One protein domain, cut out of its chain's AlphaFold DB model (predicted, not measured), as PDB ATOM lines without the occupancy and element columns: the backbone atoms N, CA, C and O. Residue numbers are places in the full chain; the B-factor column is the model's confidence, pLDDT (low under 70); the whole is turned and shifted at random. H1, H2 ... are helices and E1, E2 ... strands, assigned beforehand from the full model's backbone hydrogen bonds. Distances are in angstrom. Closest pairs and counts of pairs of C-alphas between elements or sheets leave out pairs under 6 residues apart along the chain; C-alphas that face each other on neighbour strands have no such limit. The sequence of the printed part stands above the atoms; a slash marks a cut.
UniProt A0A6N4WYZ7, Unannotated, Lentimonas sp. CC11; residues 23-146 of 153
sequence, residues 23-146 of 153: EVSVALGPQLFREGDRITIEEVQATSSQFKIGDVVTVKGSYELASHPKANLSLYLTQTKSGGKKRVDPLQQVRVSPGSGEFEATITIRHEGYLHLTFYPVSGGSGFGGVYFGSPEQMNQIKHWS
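This is residues 23 to 146 of the 153 residues of the protein "Unannotated" of Lentimonas sp. CC11 (UniProt A0A6N4WYZ7). Two antiparallel sheets fold partly face to face, drawn together where E6 meets E4 and E5 and open between the edge strands E1 and E2; the short helix H1 packs on E1 and E8. The printed part has 124 residues, mostly strand by class, with eight named strands, E1 to E8, and then H1. The sheets run E1, E8, E7, E4, E5 and E2, E3, E6. The whole is compact, with a radius of gyration of the C-alphas of 13.6 A and spans of 35 by 28 by 27 A.

Start at E1, residues 27 to 32, antiparallel to E8, residues 129 to 134; N 29 and O 132 are 2.8 A apart, within hydrogen-bond range. Next, E2, residues 43 to 46, forms a hairpin with E3, residues 56 to 65, with N 45 and O 58 at 2.9 A. E3 also neighbours E6, residues 99 to 108, with N 59 and O 105 at 2.8 A. E4, residues 71 to 79, forms a hairpin with E5, residues 93 to 96, with N 73 and O 94 at 2.8 A. E7, residues 113 to 120, neighbours E4, with N 116 and O 76 at 2.9 A, and forms a hairpin with E8, with N 119 and O 129 at 2.8 A. The closest C-alphas of E4 and E6, Leu 75 and Ala 105, are 6.1 A apart; E1 and E2 are apart. H1, residues 136 to 142, is on the strongly twisted five-strand sheet at a height of 7.1 A; its Met 139 and Gly 29 of E1 are their closest C-alphas, 4.7 A. Every O i to N i+4 pair in H1 is within hydrogen-bond range.

Find C-alpha 27 at (152.802, 169.712, 154.663), where E1 begins. E3 measures 26.7 A, E4 22.5 A, E6 28.7 A and E7 19.2 A. H1 ends at C-alpha 142, (150.485, 160.006, 148.636).

The C-alphas farthest apart, Gly 83 and Gly 99, are 37.5 A apart. The printed part has no cut; residues 80 to 92 make the long link from E4 to E5, and there residues 83 to 86 have pLDDT under 70.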
ATOM      1  N   GLU A  23     162.028 172.443 165.765       97.62
ATOM      2  CA  GLU A  23     160.798 172.733 165.035       97.62
ATOM      3  C   GLU A  23     161.024 172.546 163.527       97.62
ATOM      4  O   GLU A  23     162.026 173.002 162.964       97.62
ATOM      5  N   VAL A  24     160.110 171.830 162.874       97.19
ATOM      6  CA  VAL A  24     160.158 171.528 161.444       97.19
ATOM      7  C   VAL A  24     158.818 171.841 160.794       97.19
ATOM      8  O   VAL A  24     157.761 171.422 161.258       97.19
ATOM      9  N   SER A  25     158.857 172.546 159.666       96.94
ATOM     10  CA  SER A  25     157.660 172.771 158.858       96.94
ATOM     11  C   SER A  25     157.241 171.487 158.143       96.94
ATOM     12  O   SER A  25     158.076 170.774 157.578       96.94
ATOM     13  N   VAL A  26     155.936 171.227 158.116       98.25
ATOM     14  CA  VAL A  26     155.341 170.062 157.452       98.25
ATOM     15  C   VAL A  26     154.241 170.487 156.488       98.25
ATOM     16  O   VAL A  26     153.598 171.519 156.664       98.25
ATOM     17  N   ALA A  27     154.010 169.671 155.468       98.31
ATOM     18  CA  ALA A  27     152.802 169.712 154.663       98.31
ATOM     19  C   ALA A  27     151.780 168.715 155.219       98.31
ATOM     20  O   ALA A  27     152.150 167.645 155.717       98.31
ATOM     21  N   LEU A  28     150.495 169.044 155.075       98.62
ATOM     22  CA  LEU A  28     149.409 168.093 155.282       98.62
ATOM     23  C   LEU A  28     149.173 167.292 153.998       98.62
ATOM     24  O   LEU A  28     149.227 167.828 152.889       98.62
ATOM     25  N   GLY A  29     148.929 166.001 154.166       98.56
ATOM     26  CA  GLY A  29     148.578 165.072 153.103       98.56
ATOM     27  C   GLY A  29     147.094 164.704 153.129       98.56
ATOM     28  O   GLY A  29     146.261 165.484 153.602       98.56
ATOM     29  N   PRO A  30     146.747 163.505 152.628       98.62
ATOM     30  CA  PRO A  30     145.399 162.966 152.722       98.62
ATOM     31  C   PRO A  30     144.858 163.033 154.150       98.62
ATOM     32  O   PRO A  30     145.529 162.641 155.109       98.62
ATOM     33  N   GLN A  31     143.621 163.497 154.274       98.56
ATOM     34  CA  GLN A  31     142.902 163.562 155.535       98.56
ATOM     35  C   GLN A  31     141.426 163.265 155.310       98.56
ATOM     36  O   GLN A  31     140.870 163.603 154.265       98.56
ATOM     37  N   LEU A  32     140.805 162.612 156.285       98.62
ATOM     38  CA  LEU A  32     139.373 162.364 156.295       98.62
ATOM     39  C   LEU A  32     138.921 162.187 157.738       98.62
ATOM     40  O   LEU A  32     139.562 161.471 158.506       98.62
ATOM     41  N   PHE A  33     137.809 162.818 158.084       98.38
ATOM     42  CA  PHE A  33     137.221 162.778 159.415       98.38
ATOM     43  C   PHE A  33     135.717 162.540 159.300       98.38
ATOM     44  O   PHE A  33     135.105 162.856 158.277       98.38
ATOM     45  N   ARG A  34     135.129 161.966 160.350       97.56
ATOM     46  CA  ARG A  34     133.673 161.956 160.513       97.56
ATOM     47  C   ARG A  34     133.204 163.361 160.881       97.56
ATOM     48  O   ARG A  34     133.995 164.204 161.297       97.56
ATOM     49  N   GLU A  35     131.915 163.616 160.712       97.31
ATOM     50  CA  GLU A  35     131.332 164.905 161.079       97.31
ATOM     51  C   GLU A  35     131.608 165.236 162.556       97.31
ATOM     52  O   GLU A  35     131.409 164.396 163.435       97.31
ATOM     53  N   GLY A  36     132.101 166.453 162.808       98.12
ATOM     54  CA  GLY A  36     132.461 166.944 164.142       98.12
ATOM     55  C   GLY A  36     133.792 166.427 164.704       98.12
ATOM     56  O   GLY A  36     134.169 166.834 165.800       98.12
ATOM     57  N   ASP A  37     134.512 165.570 163.976       98.69
ATOM     58  CA  ASP A  37     135.866 165.165 164.346       98.69
ATOM     59  C   ASP A  37     136.919 166.022 163.633       98.69
ATOM     60  O   ASP A  37     136.769 166.388 162.463       98.69
ATOM     61  N   ARG A  38     138.034 166.285 164.319       98.75
ATOM     62  CA  ARG A  38     139.177 167.023 163.774       98.75
ATOM     63  C   ARG A  38     140.458 166.693 164.520       98.75
ATOM     64  O   ARG A  38     140.436 166.470 165.725       98.75
ATOM     65  N   ILE A  39     141.580 166.727 163.811       98.88
ATOM     66  CA  ILE A  39     142.918 166.808 164.400       98.88
ATOM     67  C   ILE A  39     143.633 167.979 163.732       98.88
ATOM     68  O   ILE A  39     143.724 168.024 162.503       98.88
ATOM     69  N   THR A  40     144.147 168.900 164.536       98.81
ATOM     70  CA  THR A  40     144.946 170.042 164.098       98.81
ATOM     71  C   THR A  40     146.388 169.819 164.535       98.81
ATOM     72  O   THR A  40     146.655 169.505 165.690       98.81
ATOM     73  N   ILE A  41     147.323 169.955 163.597       98.81
ATOM     74  CA  ILE A  41     148.761 169.925 163.882       98.81
ATOM     75  C   ILE A  41     149.225 171.368 164.037       98.81
ATOM     76  O   ILE A  41     149.063 172.155 163.106       98.81
ATOM     77  N   GLU A  42     149.800 171.697 165.189       98.69
ATOM     78  CA  GLU A  42     150.224 173.062 165.522       98.69
ATOM     79  C   GLU A  42     151.746 173.178 165.558       98.69
ATOM     80  O   GLU A  42     152.310 174.090 164.959       98.69
ATOM     81  N   GLU A  43     152.418 172.212 166.186       98.56
ATOM     82  CA  GLU A  43     153.876 172.169 166.289       98.56
ATOM     83  C   GLU A  43     154.377 170.762 165.952       98.56
ATOM     84  O   GLU A  43     153.881 169.763 166.482       98.56
ATOM     85  N   VAL A  44     155.396 170.677 165.093       98.75
ATOM     86  CA  VAL A  44     156.145 169.439 164.855       98.75
ATOM     87  C   VAL A  44     157.602 169.693 165.188       98.75
ATOM     88  O   VAL A  44     158.242 170.548 164.582       98.75
ATOM     89  N   GLN A  45     158.138 168.910 166.117       98.50
ATOM     90  CA  GLN A  45     159.562 168.876 166.409       98.50
ATOM     91  C   GLN A  45     160.157 167.554 165.948       98.50
ATOM     92  O   GLN A  45     159.577 166.494 166.179       98.50
ATOM     93  N   ALA A  46     161.326 167.596 165.321       97.88
ATOM     94  CA  ALA A  46     162.028 166.397 164.901       97.88
ATOM     95  C   ALA A  46     163.544 166.538 165.012       97.88
ATOM     96  O   ALA A  46     164.094 167.636 164.954       97.88
ATOM     97  N   THR A  47     164.235 165.404 165.118       97.12
ATOM     98  CA  THR A  47     165.706 165.353 165.037       97.12
ATOM     99  C   THR A  47     166.232 165.697 163.641       97.12
ATOM    100  O   THR A  47     167.391 166.079 163.486       97.12
ATOM    101  N   SER A  48     165.384 165.576 162.616       94.19
ATOM    102  CA  SER A  48     165.651 165.961 161.230       94.19
ATOM    103  C   SER A  48     164.337 166.209 160.488       94.19
ATOM    104  O   SER A  48     163.352 165.502 160.697       94.19
ATOM    105  N   SER A  49     164.327 167.159 159.550       91.81
ATOM    106  CA  SER A  49     163.181 167.429 158.664       91.81
ATOM    107  C   SER A  49     162.984 166.377 157.564       91.81
ATOM    108  O   SER A  49     162.096 166.504 156.722       91.81
ATOM    109  N   GLN A  50     163.829 165.342 157.539       92.06
ATOM    110  CA  GLN A  50     163.776 164.274 156.542       92.06
ATOM    111  C   GLN A  50     162.842 163.121 156.933       92.06
ATOM    112  O   GLN A  50     162.490 162.333 156.055       92.06
ATOM    113  N   PHE A  51     162.463 163.007 158.212       95.19
ATOM    114  CA  PHE A  51     161.585 161.956 158.738       95.19
ATOM    115  C   PHE A  51     162.024 160.536 158.329       95.19
ATOM    116  O   PHE A  51     161.244 159.740 157.799       95.19
ATOM    117  N   LYS A  52     163.304 160.224 158.543       93.00
ATOM    118  CA  LYS A  52     163.935 158.946 158.189       93.00
ATOM    119  C   LYS A  52     164.033 158.011 159.388       93.00
ATOM    120  O   LYS A  52     163.828 158.394 160.533       93.00
ATOM    121  N   ILE A  53     164.375 156.751 159.117       93.75
ATOM    122  CA  ILE A  53     164.652 155.761 160.162       93.75
ATOM    123  C   ILE A  53     165.708 156.307 161.129       93.75
ATOM    124  O   ILE A  53     166.775 156.743 160.704       93.75
ATOM    125  N   GLY A  54     165.402 156.238 162.422       93.50
ATOM    126  CA  GLY A  54     166.211 156.789 163.504       93.50
ATOM    127  C   GLY A  54     165.729 158.150 163.996       93.50
ATOM    128  O   GLY A  54     166.017 158.484 165.142       93.50
ATOM    129  N   ASP A  55     164.957 158.893 163.195       95.38
ATOM    130  CA  ASP A  55     164.440 160.186 163.632       95.38
ATOM    131  C   ASP A  55     163.396 160.032 164.738       95.38
ATOM    132  O   ASP A  55     162.560 159.120 164.723       95.38
ATOM    133  N   VAL A  56     163.434 160.959 165.691       96.75
ATOM    134  CA  VAL A  56     162.389 161.140 166.698       96.75
ATOM    135  C   VAL A  56     161.547 162.331 166.281       96.75
ATOM    136  O   VAL A  56     162.096 163.367 165.917       96.75
ATOM    137  N   VAL A  57     160.227 162.169 166.327       98.12
ATOM    138  CA  VAL A  57     159.251 163.199 165.970       98.12
ATOM    139  C   VAL A  57     158.258 163.352 167.111       98.12
ATOM    140  O   VAL A  57     157.655 162.361 167.520       98.12
ATOM    141  N   THR A  58     158.072 164.579 167.584       98.50
ATOM    142  CA  THR A  58     157.032 164.972 168.536       98.50
ATOM    143  C   THR A  58     156.059 165.911 167.843       98.50
ATOM    144  O   THR A  58     156.477 166.833 167.144       98.50
ATOM    145  N   VAL A  59     154.764 165.677 168.028       98.81
ATOM    146  CA  VAL A  59     153.696 166.513 167.480       98.81
ATOM    147  C   VAL A  59     152.816 167.007 168.611       98.81
ATOM    148  O   VAL A  59     152.360 166.195 169.419       98.81
ATOM    149  N   LYS A  60     152.550 168.312 168.622       98.81
ATOM    150  CA  LYS A  60     151.540 168.941 169.467       98.81
ATOM    151  C   LYS A  60     150.430 169.541 168.619       98.81
ATOM    152  O   LYS A  60     150.661 170.004 167.496       98.81
ATOM    153  N   GLY A  61     149.242 169.560 169.192       98.75
ATOM    154  CA  GLY A  61     148.127 170.332 168.678       98.75
ATOM    155  C   GLY A  61     146.822 169.936 169.336       98.75
ATOM    156  O   GLY A  61     146.808 169.251 170.360       98.75
ATOM    157  N   SER A  62     145.732 170.318 168.688       98.88
ATOM    158  CA  SER A  62     144.380 170.192 169.213       98.88
ATOM    159  C   SER A  62     143.541 169.157 168.462       98.88
ATOM    160  O   SER A  62     143.836 168.746 167.335       98.88
ATOM    161  N   TYR A  63     142.464 168.701 169.094       98.88
ATOM    162  CA  TYR A  63     141.498 167.786 168.498       98.88
ATOM    163  C   TYR A  63     140.059 168.198 168.810       98.88
ATOM    164  O   TYR A  63     139.793 168.824 169.833       98.88
ATOM    165  N   GLU A  64     139.135 167.777 167.948       98.81
ATOM    166  CA  GLU A  64     137.695 167.710 168.205       98.81
ATOM    167  C   GLU A  64     137.271 166.242 168.057       98.81
ATOM    168  O   GLU A  64     137.632 165.588 167.076       98.81
ATOM    169  N   LEU A  65     136.545 165.704 169.037       98.75
ATOM    170  CA  LEU A  65     135.994 164.351 169.000       98.75
ATOM    171  C   LEU A  65     134.492 164.399 169.286       98.75
ATOM    172  O   LEU A  65     134.071 164.484 170.441       98.75
ATOM    173  N   ALA A  66     133.682 164.304 168.237       98.38
ATOM    174  CA  ALA A  66     132.225 164.252 168.336       98.38
ATOM    175  C   ALA A  66     131.677 162.844 168.079       98.38
ATOM    176  O   ALA A  66     130.620 162.480 168.596       98.38
ATOM    177  N   SER A  67     132.390 162.028 167.298       97.12
ATOM    178  CA  SER A  67     131.844 160.772 166.778       97.12
ATOM    179  C   SER A  67     131.898 159.592 167.754       97.12
ATOM    180  O   SER A  67     131.230 158.582 167.521       97.12
ATOM    181  N   HIS A  68     132.682 159.684 168.837       96.69
ATOM    182  CA  HIS A  68     132.856 158.599 169.807       96.69
ATOM    183  C   HIS A  68     132.966 159.098 171.253       96.69
ATOM    184  O   HIS A  68     133.514 160.167 171.503       96.69
ATOM    185  N   PRO A  69     132.569 158.269 172.241       96.81
ATOM    186  CA  PRO A  69     132.681 158.608 173.661       96.81
ATOM    187  C   PRO A  69     134.127 158.618 174.192       96.81
ATOM    188  O   PRO A  69     134.339 158.962 175.351       96.81
ATOM    189  N   LYS A  70     135.102 158.134 173.409       97.06
ATOM    190  CA  LYS A  70     136.540 158.066 173.726       97.06
ATOM    191  C   LYS A  70     137.323 157.532 172.529       97.06
ATOM    192  O   LYS A  70     136.812 156.674 171.805       97.06
ATOM    193  N   ALA A  71     138.582 157.940 172.391       98.38
ATOM    194  CA  ALA A  71     139.488 157.411 171.373       98.38
ATOM    195  C   ALA A  71     140.933 157.317 171.880       98.38
ATOM    196  O   ALA A  71     141.302 157.944 172.875       98.38
ATOM    197  N   ASN A  72     141.755 156.546 171.173       98.25
ATOM    198  CA  ASN A  72     143.204 156.710 171.204       98.25
ATOM    199  C   ASN A  72     143.602 157.553 169.984       98.25
ATOM    200  O   ASN A  72     143.498 157.080 168.852       98.25
ATOM    201  N   LEU A  73     144.058 158.783 170.204       98.62
ATOM    202  CA  LEU A  73     144.720 159.600 169.191       98.62
ATOM    203  C   LEU A  73     146.165 159.111 169.085       98.62
ATOM    204  O   LEU A  73     146.905 159.147 170.065       98.62
ATOM    205  N   SER A  74     146.538 158.567 167.928       98.38
ATOM    206  CA  SER A  74     147.820 157.875 167.757       98.38
ATOM    207  C   SER A  74     148.661 158.505 166.655       98.38
ATOM    208  O   SER A  74     148.166 158.683 165.541       98.38
ATOM    209  N   LEU A  75     149.932 158.778 166.956       98.62
ATOM    210  CA  LEU A  75     150.972 159.149 166.003       98.62
ATOM    211  C   LEU A  75     151.658 157.887 165.484       98.62
ATOM    212  O   LEU A  75     152.499 157.302 166.164       98.62
ATOM    213  N   TYR A  76     151.305 157.475 164.271       97.00
ATOM    214  CA  TYR A  76     151.816 156.259 163.642       97.00
ATOM    215  C   TYR A  76     152.436 156.527 162.277       97.00
ATOM    216  O   TYR A  76     152.398 157.627 161.735       97.00
ATOM    217  N   LEU A  77     153.038 155.473 161.727       95.88
ATOM    218  CA  LEU A  77     153.668 155.465 160.419       95.88
ATOM    219  C   LEU A  77     153.114 154.311 159.580       95.88
ATOM    220  O   LEU A  77     153.178 153.144 159.979       95.88
ATOM    221  N   THR A  78     152.594 154.636 158.399       94.81
ATOM    222  CA  THR A  78     152.178 153.644 157.401       94.81
ATOM    223  C   THR A  78     153.412 153.148 156.666       94.81
ATOM    224  O   THR A  78     153.995 153.888 155.876       94.81
ATOM    225  N   GLN A  79     153.820 151.907 156.941       93.44
ATOM    226  CA  GLN A  79     155.006 151.288 156.347       93.44
ATOM    227  C   GLN A  79     154.831 151.080 154.837       93.44
ATOM    228  O   GLN A  79     153.817 150.536 154.403       93.44
ATOM    229  N   THR A  80     155.838 151.444 154.042       90.75
ATOM    230  CA  THR A  80     155.870 151.175 152.588       90.75
ATOM    231  C   THR A  80     156.549 149.852 152.235       90.75
ATOM    232  O   THR A  80     156.350 149.327 151.143       90.75
ATOM    233  N   LYS A  81     157.328 149.287 153.165       84.94
ATOM    234  CA  LYS A  81     157.987 147.979 153.043       84.94
ATOM    235  C   LYS A  81     157.486 147.038 154.141       84.94
ATOM    236  O   LYS A  81     157.349 147.442 155.294       84.94
ATOM    237  N   SER A  82     157.197 145.786 153.787       73.00
ATOM    238  CA  SER A  82     156.688 144.773 154.722       73.00
ATOM    239  C   SER A  82     157.800 144.152 155.585       73.00
ATOM    240  O   SER A  82     158.983 144.245 155.269       73.00
ATOM    241  N   GLY A  83     157.416 143.499 156.692       66.94
ATOM    242  CA  GLY A  83     158.311 142.649 157.500       66.94
ATOM    243  C   GLY A  83     158.880 143.282 158.777       66.94
ATOM    244  O   GLY A  83     159.504 142.592 159.583       66.94
ATOM    245  N   GLY A  84     158.631 144.569 159.019       69.00
ATOM    246  CA  GLY A  84     159.055 145.239 160.244       69.00
ATOM    247  C   GLY A  84     158.255 144.807 161.479       69.00
ATOM    248  O   GLY A  84     157.023 144.803 161.454       69.00
ATOM    249  N   LYS A  85     158.926 144.512 162.605       69.31
ATOM    250  CA  LYS A  85     158.233 144.316 163.895       69.31
ATOM    251  C   LYS A  85     157.456 145.589 164.248       69.31
ATOM    252  O   LYS A  85     158.050 146.663 164.378       69.31
ATOM    253  N   LYS A  86     156.142 145.452 164.436       69.56
ATOM    254  CA  LYS A  86     155.275 146.525 164.931       69.56
ATOM    255  C   LYS A  86     155.562 146.712 166.419       69.56
ATOM    256  O   LYS A  86     155.187 145.875 167.234       69.56
ATOM    257  N   ARG A  87     156.291 147.771 166.760       79.25
ATOM    258  CA  ARG A  87     156.446 148.243 168.138       79.25
ATOM    259  C   ARG A  87     155.728 149.572 168.243       79.25
ATOM    260  O   ARG A  87     156.017 150.471 167.460       79.25
ATOM    261  N   VAL A  88     154.812 149.655 169.194       81.19
ATOM    262  CA  VAL A  88     154.142 150.898 169.545       81.19
ATOM    263  C   VAL A  88     154.730 151.371 170.863       81.19
ATOM    264  O   VAL A  88     154.641 150.653 171.860       81.19
ATOM    265  N   ASP A  89     155.364 152.540 170.854       84.88
ATOM    266  CA  ASP A  89     155.824 153.165 172.092       84.88
ATOM    267  C   ASP A  89     154.628 153.831 172.793       84.88
ATOM    268  O   ASP A  89     153.753 154.364 172.109       84.88
ATOM    269  N   PRO A  90     154.572 153.848 174.136       89.25
ATOM    270  CA  PRO A  90     153.455 154.457 174.862       89.25
ATOM    271  C   PRO A  90     153.210 155.927 174.502       89.25
ATOM    272  O   PRO A  90     152.064 156.346 174.417       89.25
ATOM    273  N   LEU A  91     154.276 156.686 174.222       94.50
ATOM    274  CA  LEU A  91     154.197 158.108 173.864       94.50
ATOM    275  C   LEU A  91     153.591 158.360 172.475       94.50
ATOM    276  O   LEU A  91     153.264 159.495 172.152       94.50
ATOM    277  N   GLN A  92     153.413 157.321 171.656       96.38
ATOM    278  CA  GLN A  92     152.754 157.443 170.355       96.38
ATOM    279  C   GLN A  92     151.230 157.529 170.487       96.38
ATOM    280  O   GLN A  92     150.567 157.782 169.488       96.38
ATOM    281  N   GLN A  93     150.656 157.270 171.669       96.31
ATOM    282  CA  GLN A  93     149.211 157.204 171.877       96.31
ATOM    283  C   GLN A  93     148.765 158.109 173.022       96.31
ATOM    284  O   GLN A  93     149.216 157.969 174.157       96.31
ATOM    285  N   VAL A  94     147.784 158.960 172.740       97.75
ATOM    286  CA  VAL A  94     147.110 159.804 173.723       97.75
ATOM    287  C   VAL A  94     145.658 159.372 173.816       97.75
ATOM    288  O   VAL A  94     144.957 159.228 172.812       97.75
ATOM    289  N   ARG A  95     145.181 159.148 175.036       98.00
ATOM    290  CA  ARG A  95     143.770 158.861 175.263       98.00
ATOM    291  C   ARG A  95     142.986 160.164 175.318       98.00
ATOM    292  O   ARG A  95     143.277 161.010 176.155       98.00
ATOM    293  N   VAL A  96     141.975 160.276 174.468       98.31
ATOM    294  CA  VAL A  96     141.172 161.490 174.304       98.31
ATOM    295  C   VAL A  96     139.698 161.238 174.624       98.31
ATOM    296  O   VAL A  96     139.185 160.123 174.452       98.31
ATOM    297  N   SER A  97     139.038 162.282 175.118       98.12
ATOM    298  CA  SER A  97     137.631 162.292 175.539       98.12
ATOM    299  C   SER A  97     136.776 163.060 174.523       98.12
ATOM    300  O   SER A  97     137.339 163.729 173.663       98.12
ATOM    301  N   PRO A  98     135.437 162.980 174.577       98.31
ATOM    302  CA  PRO A  98     134.573 163.751 173.686       98.31
ATOM    303  C   PRO A  98     134.752 165.258 173.881       98.31
ATOM    304  O   PRO A  98     135.018 165.708 174.998       98.31
ATOM    305  N   GLY A  99     134.530 166.028 172.818       98.44
ATOM    306  CA  GLY A  99     134.730 167.476 172.795       98.44
ATOM    307  C   GLY A  99     136.117 167.860 172.284       98.44
ATOM    308  O   GLY A  99     136.703 167.138 171.479       98.44
ATOM    309  N   SER A 100     136.612 169.017 172.719       98.56
ATOM    310  CA  SER A 100     137.906 169.553 172.303       98.56
ATOM    311  C   SER A 100     138.992 169.336 173.350       98.56
ATOM    312  O   SER A 100     138.724 169.398 174.553       98.56
ATOM    313  N   GLY A 101     140.234 169.172 172.910       98.56
ATOM    314  CA  GLY A 101     141.384 169.168 173.807       98.56
ATOM    315  C   GLY A 101     142.711 169.222 173.069       98.56
ATOM    316  O   GLY A 101     142.752 169.171 171.846       98.56
ATOM    317  N   GLU A 102     143.787 169.282 173.842       98.81
ATOM    318  CA  GLU A 102     145.161 169.278 173.342       98.81
ATOM    319  C   GLU A 102     145.780 167.882 173.448       98.81
ATOM    320  O   GLU A 102     145.373 167.058 174.280       98.81
ATOM    321  N   PHE A 103     146.792 167.616 172.628       98.69
ATOM    322  CA  PHE A 103     147.594 166.403 172.686       98.69
ATOM    323  C   PHE A 103     149.075 166.691 172.421       98.69
ATOM    324  O   PHE A 103     149.444 167.639 171.733       98.69
ATOM    325  N   GLU A 104     149.922 165.797 172.929       98.69
ATOM    326  CA  GLU A 104     151.323 165.670 172.540       98.69
ATOM    327  C   GLU A 104     151.626 164.186 172.316       98.69
ATOM    328  O   GLU A 104     151.317 163.355 173.171       98.69
ATOM    329  N   ALA A 105     152.203 163.844 171.165       98.44
ATOM    330  CA  ALA A 105     152.565 162.470 170.830       98.44
ATOM    331  C   ALA A 105     153.968 162.398 170.222       98.44
ATOM    332  O   ALA A 105     154.333 163.231 169.393       98.44
ATOM    333  N   THR A 106     154.731 161.364 170.579       98.25
ATOM    334  CA  THR A 106     156.114 161.162 170.128       98.25
ATOM    335  C   THR A 106     156.308 159.782 169.515       98.25
ATOM    336  O   THR A 106     155.933 158.770 170.109       98.25
ATOM    337  N   ILE A 107     156.969 159.724 168.358       96.62
ATOM    338  CA  ILE A 107     157.357 158.491 167.666       96.62
ATOM    339  C   ILE A 107     158.851 158.486 167.340       96.62
ATOM    340  O   ILE A 107     159.409 159.482 166.890       96.62
ATOM    341  N   THR A 108     159.497 157.329 167.493       95.50
ATOM    342  CA  THR A 108     160.757 157.035 166.795       95.50
ATOM    343  C   THR A 108     160.448 156.316 165.489       95.50
ATOM    344  O   THR A 108     159.848 155.231 165.494       95.50
ATOM    345  N   ILE A 109     160.883 156.881 164.366       94.44
ATOM    346  CA  ILE A 109     160.718 156.289 163.040       94.44
ATOM    347  C   ILE A 109     161.627 155.066 162.943       94.44
ATOM    348  O   ILE A 109     162.851 155.160 162.973       94.44
ATOM    349  N   ARG A 110     161.023 153.882 162.833       93.00
ATOM    350  CA  ARG A 110     161.756 152.605 162.738       93.00
ATOM    351  C   ARG A 110     161.683 151.962 161.361       93.00
ATOM    352  O   ARG A 110     162.379 150.983 161.118       93.00
ATOM    353  N   HIS A 111     160.834 152.495 160.487       92.69
ATOM    354  CA  HIS A 111     160.542 151.946 159.169       92.69
ATOM    355  C   HIS A 111     160.333 153.084 158.176       92.69
ATOM    356  O   HIS A 111     159.912 154.170 158.567       92.69
ATOM    357  N   GLU A 112     160.590 152.821 156.898       93.25
ATOM    358  CA  GLU A 112     160.212 153.734 155.819       93.25
ATOM    359  C   GLU A 112     158.686 153.813 155.700       93.25
ATOM    360  O   GLU A 112     157.994 152.789 155.763       93.25
ATOM    361  N   GLY A 113     158.159 155.023 155.513       95.44
ATOM    362  CA  GLY A 113     156.728 155.229 155.366       95.44
ATOM    363  C   GLY A 113     156.283 156.671 155.549       95.44
ATOM    364  O   GLY A 113     157.081 157.598 155.428       95.44
ATOM    365  N   TYR A 114     154.994 156.829 155.849       97.75
ATOM    366  CA  TYR A 114     154.340 158.131 155.976       97.75
ATOM    367  C   TYR A 114     153.680 158.285 157.344       97.75
ATOM    368  O   TYR A 114     152.889 157.427 157.757       97.75
ATOM    369  N   LEU A 115     154.015 159.378 158.032       98.31
ATOM    370  CA  LEU A 115     153.463 159.718 159.338       98.31
ATOM    371  C   LEU A 115     152.000 160.138 159.221       98.31
ATOM    372  O   LEU A 115     151.584 160.753 158.236       98.31
ATOM    373  N   HIS A 116     151.224 159.799 160.242       98.62
ATOM    374  CA  HIS A 116     149.844 160.232 160.376       98.62
ATOM    375  C   HIS A 116     149.410 160.288 161.837       98.62
ATOM    376  O   HIS A 116     149.893 159.525 162.677       98.62
ATOM    377  N   LEU A 117     148.444 161.163 162.099       98.81
ATOM    378  CA  LEU A 117     147.656 161.180 163.323       98.81
ATOM    379  C   LEU A 117     146.266 160.646 163.015       98.81
ATOM    380  O   LEU A 117     145.614 161.119 162.084       98.81
ATOM    381  N   THR A 118     145.817 159.668 163.792       98.69
ATOM    382  CA  THR A 118     144.524 159.015 163.573       98.69
ATOM    383  C   THR A 118     143.854 158.700 164.903       98.69
ATOM    384  O   THR A 118     144.510 158.272 165.856       98.69
ATOM    385  N   PHE A 119     142.534 158.854 164.954       98.69
ATOM    386  CA  PHE A 119     141.711 158.328 166.030       98.69
ATOM    387  C   PHE A 119     141.455 156.833 165.845       98.69
ATOM    388  O   PHE A 119     141.009 156.388 164.784       98.69
ATOM    389  N   TYR A 120     141.680 156.067 166.908       97.62
ATOM    390  CA  TYR A 120     141.392 154.640 166.982       97.62
ATOM    391  C   TYR A 120     140.409 154.327 168.110       97.62
ATOM    392  O   TYR A 120     140.456 154.969 169.168       97.62
ATOM    393  N   PRO A 121     139.552 153.301 167.950       96.62
ATOM    394  CA  PRO A 121     138.762 152.788 169.052       96.62
ATOM    395  C   PRO A 121     139.685 152.289 170.157       96.62
ATOM    396  O   PRO A 121     140.681 151.608 169.918       96.62
ATOM    397  N   VAL A 122     139.313 152.579 171.396       95.44
ATOM    398  CA  VAL A 122     140.055 152.149 172.588       95.44
ATOM    399  C   VAL A 122     140.228 150.631 172.663       95.44
ATOM    400  O   VAL A 122     141.233 150.149 173.175       95.44
ATOM    401  N   SER A 123     139.233 149.883 172.191       92.69
ATOM    402  CA  SER A 123     139.243 148.419 172.141       92.69
ATOM    403  C   SER A 123     140.184 147.852 171.070       92.69
ATOM    404  O   SER A 123     140.276 146.636 170.931       92.69
ATOM    405  N   GLY A 124     140.856 148.712 170.300       88.88
ATOM    406  CA  GLY A 124     141.543 148.339 169.072       88.88
ATOM    407  C   GLY A 124     140.585 148.242 167.883       88.88
ATOM    408  O   GLY A 124     139.362 148.251 168.037       88.88
ATOM    409  N   GLY A 125     141.162 148.173 166.683       90.56
ATOM    410  CA  GLY A 125     140.431 148.121 165.418       90.56
ATOM    411  C   GLY A 125     140.980 149.100 164.385       90.56
ATOM    412  O   GLY A 125     142.087 149.627 164.521       90.56
ATOM    413  N   SER A 126     140.194 149.329 163.336       93.38
ATOM    414  CA  SER A 126     140.501 150.321 162.307       93.38
ATOM    415  C   SER A 126     140.361 151.738 162.855       93.38
ATOM    416  O   SER A 126     139.478 152.015 163.661       93.38
ATOM    417  N   GLY A 127     141.229 152.640 162.397       96.38
ATOM    418  CA  GLY A 127     141.072 154.066 162.668       96.38
ATOM    419  C   GLY A 127     139.816 154.627 162.000       96.38
ATOM    420  O   GLY A 127     139.346 154.059 161.013       96.38
ATOM    421  N   PHE A 128     139.288 155.730 162.528       97.94
ATOM    422  CA  PHE A 128     138.015 156.315 162.083       97.94
ATOM    423  C   PHE A 128     138.078 157.807 161.730       97.94
ATOM    424  O   PHE A 128     137.052 158.425 161.462       97.94
ATOM    425  N   GLY A 129     139.274 158.384 161.694       98.38
ATOM    426  CA  GLY A 129     139.501 159.750 161.240       98.38
ATOM    427  C   GLY A 129     140.953 160.133 161.462       98.38
ATOM    428  O   GLY A 129     141.530 159.742 162.475       98.38
ATOM    429  N   GLY A 130     141.569 160.840 160.521       98.56
ATOM    430  CA  GLY A 130     142.978 161.186 160.640       98.56
ATOM    431  C   GLY A 130     143.536 161.988 159.479       98.56
ATOM    432  O   GLY A 130     142.881 162.179 158.454       98.56
ATOM    433  N   VAL A 131     144.785 162.408 159.654       98.88
ATOM    434  CA  VAL A 131     145.550 163.250 158.735       98.88
ATOM    435  C   VAL A 131     146.971 162.714 158.595       98.88
ATOM    436  O   VAL A 131     147.642 162.417 159.585       98.88
ATOM    437  N   TYR A 132     147.429 162.579 157.353       98.81
ATOM    438  CA  TYR A 132     148.838 162.344 157.042       98.81
ATOM    439  C   TYR A 132     149.611 163.660 157.029       98.81
ATOM    440  O   TYR A 132     149.068 164.698 156.649       98.81
ATOM    441  N   PHE A 133     150.887 163.614 157.401       98.75
ATOM    442  CA  PHE A 133     151.769 164.777 157.351       98.75
ATOM    443  C   PHE A 133     153.227 164.364 157.103       98.75
ATOM    444  O   PHE A 133     153.609 163.203 157.274       98.75
ATOM    445  N   GLY A 134     154.049 165.318 156.673       98.19
ATOM    446  CA  GLY A 134     155.480 165.117 156.443       98.19
ATOM    447  C   GLY A 134     156.066 166.223 155.576       98.19
ATOM    448  O   GLY A 134     155.525 167.324 155.518       98.19
ATOM    449  N   SER A 135     157.164 165.948 154.871       97.25
ATOM    450  CA  SER A 135     157.680 166.907 153.884       97.25
ATOM    451  C   SER A 135     156.689 167.100 152.717       97.25
ATOM    452  O   SER A 135     155.933 166.174 152.397       97.25
ATOM    453  N   PRO A 136     156.704 168.260 152.028       97.44
ATOM    454  CA  PRO A 136     155.873 168.480 150.841       97.44
ATOM    455  C   PRO A 136     156.028 167.387 149.772       97.44
ATOM    456  O   PRO A 136     155.039 166.938 149.196       97.44
ATOM    457  N   GLU A 137     157.258 166.909 149.565       97.38
ATOM    458  CA  GLU A 137     157.580 165.821 148.636       97.38
ATOM    459  C   GLU A 137     156.855 164.520 149.021       97.38
ATOM    460  O   GLU A 137     156.148 163.933 148.200       97.38
ATOM    461  N   GLN A 138     156.959 164.102 150.290       96.94
ATOM    462  CA  GLN A 138     156.283 162.901 150.795       96.94
ATOM    463  C   GLN A 138     154.761 163.003 150.659       96.94
ATOM    464  O   GLN A 138     154.115 162.046 150.238       96.94
ATOM    465  N   MET A 139     154.168 164.153 150.990       98.00
ATOM    466  CA  MET A 139     152.713 164.321 150.904       98.00
ATOM    467  C   MET A 139     152.219 164.334 149.456       98.00
ATOM    468  O   MET A 139     151.176 163.752 149.154       98.00
ATOM    469  N   ASN A 140     152.994 164.906 148.531       98.31
ATOM    470  CA  ASN A 140     152.686 164.854 147.104       98.31
ATOM    471  C   ASN A 140     152.707 163.414 146.550       98.31
ATOM    472  O   ASN A 140     151.895 163.096 145.680       98.31
ATOM    473  N   GLN A 141     153.570 162.533 147.069       97.94
ATOM    474  CA  GLN A 141     153.616 161.117 146.668       97.94
ATOM    475  C   GLN A 141     152.327 160.364 147.021       97.94
ATOM    476  O   GLN A 141     151.894 159.506 146.254       97.94
ATOM    477  N   ILE A 142     151.683 160.705 148.140       98.25
ATOM    478  CA  ILE A 142     150.485 160.006 148.636       98.25
ATOM    479  C   ILE A 142     149.178 160.768 148.420       98.25
ATOM    480  O   ILE A 142     148.125 160.286 148.820       98.25
ATOM    481  N   LYS A 143     149.198 161.931 147.758       97.94
ATOM    482  CA  LYS A 143     148.021 162.809 147.581       97.94
ATOM    483  C   LYS A 143     146.782 162.147 146.962       97.94
ATOM    484  O   LYS A 143     145.691 162.687 147.054       97.94
ATOM    485  N   HIS A 144     146.966 161.013 146.293       97.69
ATOM    486  CA  HIS A 144     145.919 160.251 145.615       97.69
ATOM    487  C   HIS A 144     145.334 159.121 146.480       97.69
ATOM    488  O   HIS A 144     144.443 158.405 146.028       97.69
ATOM    489  N   TRP A 145     145.850 158.904 147.694       97.75
ATOM    490  CA  TRP A 145     145.344 157.869 148.590       97.75
ATOM    491  C   TRP A 145     143.940 158.213 149.089       97.75
ATOM    492  O   TRP A 145     143.709 159.302 149.608       97.75
ATOM    493  N   SER A 146     143.025 157.246 148.989       96.56
ATOM    494  CA  SER A 146     141.714 157.328 149.637       96.56
ATOM    495  C   SER A 146     141.798 156.873 151.096       96.56
ATOM    496  O   SER A 146     142.511 155.925 151.441       96.56
TER     497      SER A 146